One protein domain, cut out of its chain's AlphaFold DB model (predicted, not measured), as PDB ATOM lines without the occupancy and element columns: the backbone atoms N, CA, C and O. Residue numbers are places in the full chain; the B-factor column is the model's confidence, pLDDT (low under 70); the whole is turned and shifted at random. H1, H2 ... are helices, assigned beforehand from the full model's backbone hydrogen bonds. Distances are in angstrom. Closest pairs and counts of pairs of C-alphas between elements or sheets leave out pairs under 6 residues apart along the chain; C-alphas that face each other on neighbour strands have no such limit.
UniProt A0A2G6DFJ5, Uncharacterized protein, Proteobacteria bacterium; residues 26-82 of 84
ATOM      1  N   ASP A  26      77.554  75.006  33.068       91.50
ATOM      2  CA  ASP A  26      77.342  76.328  33.640       91.50
ATOM      3  C   ASP A  26      78.155  77.376  32.878       91.50
ATOM      4  O   ASP A  26      79.248  77.112  32.365       91.50
ATOM      5  N   PHE A  27      77.585  78.569  32.780       92.44
ATOM      6  CA  PHE A  27      78.258  79.763  32.308       92.44
ATOM      7  C   PHE A  27      78.631  80.615  33.514       92.44
ATOM      8  O   PHE A  27      77.808  80.864  34.393       92.44
ATOM      9  N   ASP A  28      79.879  81.060  33.542       92.69
ATOM     10  CA  ASP A  28      80.427  81.874  34.622       92.69
ATOM     11  C   ASP A  28      80.952  83.147  33.979       92.69
ATOM     12  O   ASP A  28      81.949  83.119  33.260       92.69
ATOM     13  N   ILE A  29      80.248  84.250  34.220       92.81
ATOM     14  CA  ILE A  29      80.618  85.561  33.691       92.81
ATOM     15  C   ILE A  29      81.989  86.001  34.201       92.81
ATOM     16  O   ILE A  29      82.660  86.780  33.536       92.81
ATOM     17  N   ASP A  30      82.421  85.537  35.377       93.19
ATOM     18  CA  ASP A  30      83.695  85.895  36.003       93.19
ATOM     19  C   ASP A  30      84.867  85.017  35.553       93.19
ATOM     20  O   ASP A  30      86.013  85.320  35.911       93.19
ATOM     21  N   ASP A  31      84.602  84.000  34.728       93.31
ATOM     22  CA  ASP A  31      85.616  83.171  34.087       93.31
ATOM     23  C   ASP A  31      85.973  83.697  32.694       93.31
ATOM     24  O   ASP A  31      85.143  83.797  31.787       93.31
ATOM     25  N   LYS A  32      87.255  84.019  32.527       93.62
ATOM     26  CA  LYS A  32      87.820  84.535  31.283       93.62
ATOM     27  C   LYS A  32      87.611  83.585  30.103       93.62
ATOM     28  O   LYS A  32      87.295  84.046  29.009       93.62
ATOM     29  N   THR A  33      87.795  82.283  30.310       92.56
ATOM     30  CA  THR A  33      87.696  81.268  29.254       92.56
ATOM     31  C   THR A  33      86.259  81.155  28.767       92.56
ATOM     32  O   THR A  33      86.010  81.195  27.564       92.56
ATOM     33  N   HIS A  34      85.304  81.116  29.699       93.56
ATOM     34  CA  HIS A  34      83.881  81.087  29.371       93.56
ATOM     35  C   HIS A  34      83.474  82.296  28.519       93.56
ATOM     36  O   HIS A  34      82.847  82.132  27.469       93.56
ATOM     37  N   VAL A  35      83.843  83.510  28.943       94.56
ATOM     38  CA  VAL A  35      83.496  84.731  28.202       94.56
ATOM     39  C   VAL A  35      84.194  84.782  26.846       94.56
ATOM     40  O   VAL A  35      83.544  85.106  25.856       94.56
ATOM     41  N   LEU A  36      85.464  84.376  26.759       94.50
ATOM     42  CA  LEU A  36      86.187  84.293  25.489       94.50
ATOM     43  C   LEU A  36      85.479  83.364  24.491       94.50
ATOM     44  O   LEU A  36      85.265  83.748  23.344       94.50
ATOM     45  N   TYR A  37      85.083  82.166  24.924       94.56
ATOM     46  CA  TYR A  37      84.414  81.194  24.059       94.56
ATOM     47  C   TYR A  37      83.012  81.634  23.657       94.56
ATOM     48  O   TYR A  37      82.609  81.427  22.510       94.56
ATOM     49  N   MET A  38      82.285  82.292  24.561       94.69
ATOM     50  CA  MET A  38      81.013  82.925  24.229       94.69
ATOM     51  C   MET A  38      81.204  83.999  23.157       94.69
ATOM     52  O   MET A  38      80.529  83.964  22.130       94.69
ATOM     53  N   MET A  39      82.162  84.907  23.354       95.62
ATOM     54  CA  MET A  39      82.454  85.967  22.397       95.62
ATOM     55  C   MET A  39      82.867  85.417  21.037       95.62
ATOM     56  O   MET A  39      82.375  85.901  20.028       95.62
ATOM     57  N   GLU A  40      83.706  84.382  21.001       94.44
ATOM     58  CA  GLU A  40      84.183  83.788  19.751       94.44
ATOM     59  C   GLU A  40      83.041  83.112  18.988       94.44
ATOM     60  O   GLU A  40      82.983  83.163  17.758       94.44
ATOM     61  N   PHE A  41      82.105  82.494  19.711       94.38
ATOM     62  CA  PHE A  41      80.917  81.920  19.100       94.38
ATOM     63  C   PHE A  41      80.037  83.014  18.484       94.38
ATOM     64  O   PHE A  41      79.729  82.950  17.295       94.38
ATOM     65  N   ILE A  42      79.644  84.022  19.266       95.06
ATOM     66  CA  ILE A  42      78.754  85.091  18.790       95.06
ATOM     67  C   ILE A  42      79.428  85.888  17.664       95.06
ATOM     68  O   ILE A  42      78.792  86.153  16.647       95.06
ATOM     69  N   SER A  43      80.728  86.176  17.785       94.56
ATOM     70  CA  SER A  43      81.475  86.944  16.788       94.56
ATOM     71  C   SER A  43      81.475  86.296  15.415       94.56
ATOM     72  O   SER A  43      81.274  86.979  14.418       94.56
ATOM     73  N   LYS A  44      81.666  84.972  15.363       92.25
ATOM     74  CA  LYS A  44      81.640  84.206  14.111       92.25
ATOM     75  C   LYS A  44      80.238  84.109  13.512       92.25
ATOM     76  O   LYS A  44      80.117  84.030  12.298       92.25
ATOM     77  N   ASN A  45      79.194  84.064  14.342       94.19
ATOM     78  CA  ASN A  45      77.819  83.908  13.856       94.19
ATOM     79  C   ASN A  45      77.210  85.225  13.365       94.19
ATOM     80  O   ASN A  45      76.355  85.189  12.486       94.19
ATOM     81  N   LEU A  46      77.630  86.358  13.932       92.94
ATOM     82  CA  LEU A  46      77.114  87.684  13.581       92.94
ATOM     83  C   LEU A  46      78.085  88.513  12.724       92.94
ATOM     84  O   LEU A  46      77.744  89.627  12.358       92.94
ATOM     85  N   ASP A  47      79.266  87.979  12.393       92.50
ATOM     86  CA  ASP A  47      80.324  88.681  11.644       92.50
ATOM     87  C   ASP A  47      80.700  90.034  12.284       92.50
ATOM     88  O   ASP A  47      80.664  91.099  11.670       92.50
ATOM     89  N   LEU A  48      80.997  89.985  13.588       93.12
ATOM     90  CA  LEU A  48      81.250  91.176  14.402       93.12
ATOM     91  C   LEU A  48      82.587  91.844  14.054       93.12
ATOM     92  O   LEU A  48      83.631  91.188  14.013       93.12
ATOM     93  N   ASP A  49      82.571  93.173  13.937       92.88
ATOM     94  CA  ASP A  49      83.783  93.986  13.847       92.88
ATOM     95  C   ASP A  49      84.443  94.227  15.225       92.88
ATOM     96  O   ASP A  49      83.976  93.784  16.278       92.88
ATOM     97  N   GLU A  50      85.569  94.946  15.241       90.88
ATOM     98  CA  GLU A  50      86.319  95.207  16.475       90.88
ATOM     99  C   GLU A  50      85.536  96.045  17.505       90.88
ATOM    100  O   GLU A  50      85.719  95.875  18.716       90.88
ATOM    101  N   TYR A  51      84.671  96.958  17.056       92.25
ATOM    102  CA  TYR A  51      83.853  97.778  17.949       92.25
ATOM    103  C   TYR A  51      82.757  96.928  18.601       92.25
ATOM    104  O   TYR A  51      82.597  96.944  19.827       92.25
ATOM    105  N   ALA A  52      82.068  96.127  17.793       94.75
ATOM    106  CA  ALA A  52      81.032  95.206  18.222       94.75
ATOM    107  C   ALA A  52      81.564  94.158  19.207       94.75
ATOM    108  O   ALA A  52      80.917  93.862  20.208       94.75
ATOM    109  N   LEU A  53      82.787  93.661  19.003       94.56
ATOM    110  CA  LEU A  53      83.449  92.760  19.951       94.56
ATOM    111  C   LEU A  53      83.620  93.389  21.342       94.56
ATOM    112  O   LEU A  53      83.362  92.736  22.352       94.56
ATOM    113  N   LYS A  54      84.011  94.667  21.419       94.00
ATOM    114  CA  LYS A  54      84.149  95.374  22.708       94.00
ATOM    115  C   LYS A  54      82.793  95.563  23.384       94.00
ATOM    116  O   LYS A  54      82.681  95.396  24.597       94.00
ATOM    117  N   ARG A  55      81.758  95.887  22.603       95.25
ATOM    118  CA  ARG A  55      80.374  95.981  23.092       95.25
ATOM    119  C   ARG A  55      79.877  94.641  23.622       95.25
ATOM    120  O   ARG A  55      79.316  94.606  24.711       95.25
ATOM    121  N   LEU A  56      80.157  93.550  22.915       96.31
ATOM    122  CA  LEU A  56      79.763  92.205  23.321       96.31
ATOM    123  C   LEU A  56      80.374  91.807  24.669       96.31
ATOM    124  O   LEU A  56      79.670  91.263  25.517       96.31
ATOM    125  N   GLU A  57      81.658  92.103  24.891       95.94
ATOM    126  CA  GLU A  57      82.311  91.832  26.179       95.94
ATOM    127  C   GLU A  57      81.593  92.540  27.340       95.94
ATOM    128  O   GLU A  57      81.356  91.943  28.393       95.94
ATOM    129  N   ILE A  58      81.203  93.802  27.130       94.62
ATOM    130  CA  ILE A  58      80.455  94.597  28.110       94.62
ATOM    131  C   ILE A  58      79.072  93.984  28.341       94.62
ATOM    132  O   ILE A  58      78.736  93.687  29.486       94.62
ATOM    133  N   THR A  59      78.306  93.709  27.282       95.38
ATOM    134  CA  THR A  59      76.967  93.106  27.376       95.38
ATOM    135  C   THR A  59      76.991  91.792  28.159       95.38
ATOM    136  O   THR A  59      76.184  91.600  29.069       95.38
ATOM    137  N   ILE A  60      77.961  90.909  27.893       94.81
ATOM    138  CA  ILE A  60      78.108  89.643  28.632       94.81
ATOM    139  C   ILE A  60      78.330  89.883  30.133       94.81
ATOM    140  O   ILE A  60      77.854  89.105  30.961       94.81
ATOM    141  N   LYS A  61      79.050  90.946  30.502       93.12
ATOM    142  CA  LYS A  61      79.381  91.254  31.897       93.12
ATOM    143  C   LYS A  61      78.301  92.008  32.652       93.12
ATOM    144  O   LYS A  61      78.204  91.829  33.866       93.12
ATOM    145  N   THR A  62      77.550  92.874  31.982       91.81
ATOM    146  CA  THR A  62      76.675  93.839  32.662       91.81
ATOM    147  C   THR A  62      75.200  93.652  32.364       91.81
ATOM    148  O   THR A  62      74.374  94.055  33.176       91.81
ATOM    149  N   GLU A  63      74.858  93.067  31.218       93.25
ATOM    150  CA  GLU A  63      73.478  93.017  30.719       93.25
ATOM    151  C   GLU A  63      72.911  91.594  30.693       93.25
ATOM    152  O   GLU A  63      71.695  91.421  30.607       93.25
ATOM    153  N   LEU A  64      73.767  90.573  30.814       92.50
ATOM    154  CA  LEU A  64      73.338  89.180  30.820       92.50
ATOM    155  C   LEU A  64      72.365  88.921  31.993       92.50
ATOM    156  O   LEU A  64      72.721  89.157  33.153       92.50
ATOM    157  N   PRO A  65      71.146  88.416  31.737       91.44
ATOM    158  CA  PRO A  65      70.168  88.200  32.796       91.44
ATOM    159  C   PRO A  65      70.623  87.167  33.828       91.44
ATOM    160  O   PRO A  65      71.284  86.184  33.495       91.44
ATOM    161  N   PHE A  66      70.159  87.305  35.072       84.12
ATOM    162  CA  PHE A  66      70.528  86.399  36.170       84.12
ATOM    163  C   PHE A  66      70.187  84.920  35.911       84.12
ATOM    164  O   PHE A  66      70.791  84.043  36.515       84.12
ATOM    165  N   PHE A  67      69.208  84.621  35.049       83.88
ATOM    166  CA  PHE A  67      68.825  83.244  34.716       83.88
ATOM    167  C   PHE A  67      69.770  82.592  33.696       83.88
ATOM    168  O   PHE A  67      69.711  81.379  33.484       83.88
ATOM    169  N   ALA A  68      70.647  83.367  33.054       88.19
ATOM    170  CA  ALA A  68      71.577  82.901  32.033       88.19
ATOM    171  C   ALA A  68      72.824  82.214  32.633       88.19
ATOM    172  O   ALA A  68      73.926  82.310  32.102       88.19
ATOM    173  N   CYS A  69      72.643  81.454  33.716       87.19
ATOM    174  CA  CYS A  69      73.696  80.670  34.371       87.19
ATOM    175  C   CYS A  69      74.127  79.435  33.567       87.19
ATOM    176  O   CYS A  69      75.062  78.747  33.958       87.19
ATOM    177  N   LYS A  70      73.435  79.100  32.471       92.44
ATOM    178  CA  LYS A  70      73.760  77.964  31.596       92.44
ATOM    179  C   LYS A  70      74.318  78.460  30.272       92.44
ATOM    180  O   LYS A  70      73.748  79.377  29.682       92.44
ATOM    181  N   ARG A  71      75.352  77.786  29.750       92.50
ATOM    182  CA  ARG A  71      76.021  78.135  28.476       92.50
ATOM    183  C   ARG A  71      75.027  78.281  27.328       92.50
ATOM    184  O   ARG A  71      75.071  79.259  26.590       92.50
ATOM    185  N   PHE A  72      74.082  77.346  27.218       92.19
ATOM    186  CA  PHE A  72      73.035  77.389  26.197       92.19
ATOM    187  C   PHE A  72      72.088  78.590  26.350       92.19
ATOM    188  O   PHE A  72      71.748  79.215  25.349       92.19
ATOM    189  N   LEU A  73      71.676  78.926  27.579       93.00
ATOM    190  CA  LEU A  73      70.768  80.051  27.832       93.00
ATOM    191  C   LEU A  73      71.453  81.390  27.559       93.00
ATOM    192  O   LEU A  73      70.878  82.220  26.865       93.00
ATOM    193  N   ALA A  74      72.685  81.564  28.045       94.06
ATOM    194  CA  ALA A  74      73.496  82.748  27.776       94.06
ATOM    195  C   ALA A  74      73.710  82.943  26.271       94.06
ATOM    196  O   ALA A  74      73.418  84.010  25.739       94.06
ATOM    197  N   LYS A  75      74.119  81.879  25.567       94.62
ATOM    198  CA  LYS A  75      74.279  81.890  24.110       94.62
ATOM    199  C   LYS A  75      72.990  82.279  23.397       94.62
ATOM    200  O   LYS A  75      73.021  83.141  22.527       94.62
ATOM    201  N   LYS A  76      71.873  81.624  23.728       94.38
ATOM    202  CA  LYS A  76      70.580  81.893  23.091       94.38
ATOM    203  C   LYS A  76      70.177  83.351  23.297       94.38
ATOM    204  O   LYS A  76      69.838  84.021  22.333       94.38
ATOM    205  N   TRP A  77      70.273  83.835  24.533       95.62
ATOM    206  CA  TRP A  77      69.922  85.207  24.861       95.62
ATOM    207  C   TRP A  77      70.793  86.212  24.100       95.62
ATOM    208  O   TRP A  77      70.251  87.116  23.480       95.62
ATOM    209  N   LEU A  78      72.115  86.015  24.054       95.81
ATOM    210  CA  LEU A  78      73.017  86.889  23.295       95.81
ATOM    211  C   LEU A  78      72.701  86.877  21.795       95.81
ATOM    212  O   LEU A  78      72.627  87.938  21.195       95.81
ATOM    213  N   MET A  79      72.452  85.711  21.196       94.81
ATOM    214  CA  MET A  79      72.079  85.622  19.777       94.81
ATOM    215  C   MET A  79      70.755  86.328  19.453       94.81
ATOM    216  O   MET A  79      70.575  86.779  18.329       94.81
ATOM    217  N   GLU A  80      69.821  86.379  20.403       94.56
ATOM    218  CA  GLU A  80      68.494  86.976  20.209       94.56
ATOM    219  C   GLU A  80      68.429  88.464  20.585       94.56
ATOM    220  O   GLU A  80      67.525  89.149  20.120       94.56
ATOM    221  N   ASN A  81      69.334  88.957  21.441       94.75
ATOM    222  CA  ASN A  81      69.222  90.287  22.061       94.75
ATOM    223  C   ASN A  81      70.453  91.181  21.855       94.75
ATOM    224  O   ASN A  81      70.406  92.356  22.211       94.75
ATOM    225  N   PHE A  82      71.570  90.657  21.341       94.75
ATOM    226  CA  PHE A  82      72.748  91.477  21.077       94.75
ATOM    227  C   PHE A  82      72.575  92.258  19.769       94.75
ATOM    228  O   PHE A  82      72.682  91.699  18.680       94.75
TER     229      PHE A  82
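This is residues 26 to 82 of the 84 residues of an uncharacterized protein of Proteobacteria bacterium (UniProt A0A2G6DFJ5). Three helices pack into a compact cluster, their centres making a triangle, with H2 and H3 both packed on the longest helix, H1, and splayed from each other. H1 and H2 run opposite ways at a steep tilt of 51 degrees and are joined by a tight link at one end, while the short link from H2 to H3 lies at the other end, and H3 runs the same way as H1 at a steep tilt of 42 degrees. The printed part has 57 residues with three named helices, in the order H1, H2, H3, and no named strand; the class is all helix. The whole is compact, with a radius of gyration of the C-alphas of 10.1 A, and its C-alphas span 27 by 22 by 17 A.

H1, residues 32 to 46, touches H2, residues 50 to 62; the closest C-alphas, those of Met 39 and Leu 56, are 6.9 A apart. The lines of H1 and H2 stand at a steep tilt of 51 degrees, and the two run opposite ways, with their centres 10.2 A apart. H1 also touches H3, residues 71 to 81, with its residues 38 to 42 alone. The closest C-alphas of H1 and H3 are those of Ile 42 and Met 79, 6.8 A apart. H1 and H3 run the same way at a steep tilt of 42 degrees, and their centres are 11.0 A apart. H2 and H3 are close but not clearly touching, with 1 pair of C-alphas within 8 A: those of Ile 60 and Leu 78, 7.9 A apart. Their lines stand at a steep tilt of 60 degrees, and they run opposite ways, centre to centre 13.8 A. In H1, H2 and H3 every pair of backbone O of residue i and N of residue i+4 is within hydrogen-bond range.

Residues 26 to 31 come before H1. H1 runs from Lys 32, C-alpha at (87.820, 84.535, 31.283), to Leu 46, and is 20.9 A long from first to last C-alpha. H2 runs from Glu 50, C-alpha at (86.319, 95.207, 16.475), to Thr 62, 18.9 A. H3 runs from Arg 71 to Asn 81, C-alpha at (69.222, 90.287, 22.061), 15.3 A.

The two C-alphas farthest apart are those of Glu 50 and Phe 67, at 28.0 A; Phe 67 belongs to the link from H2 to H3. The first and last printed C-alphas, of Asp 26 and Phe 82, are 20.2 A apart. The link from H1 to H2 has 3 residues and is tight; the link from H2 to H3 has 8 and is short. The printed part has no cut. The mean pLDDT of the printed part is 93.2, and no printed residue is under 70.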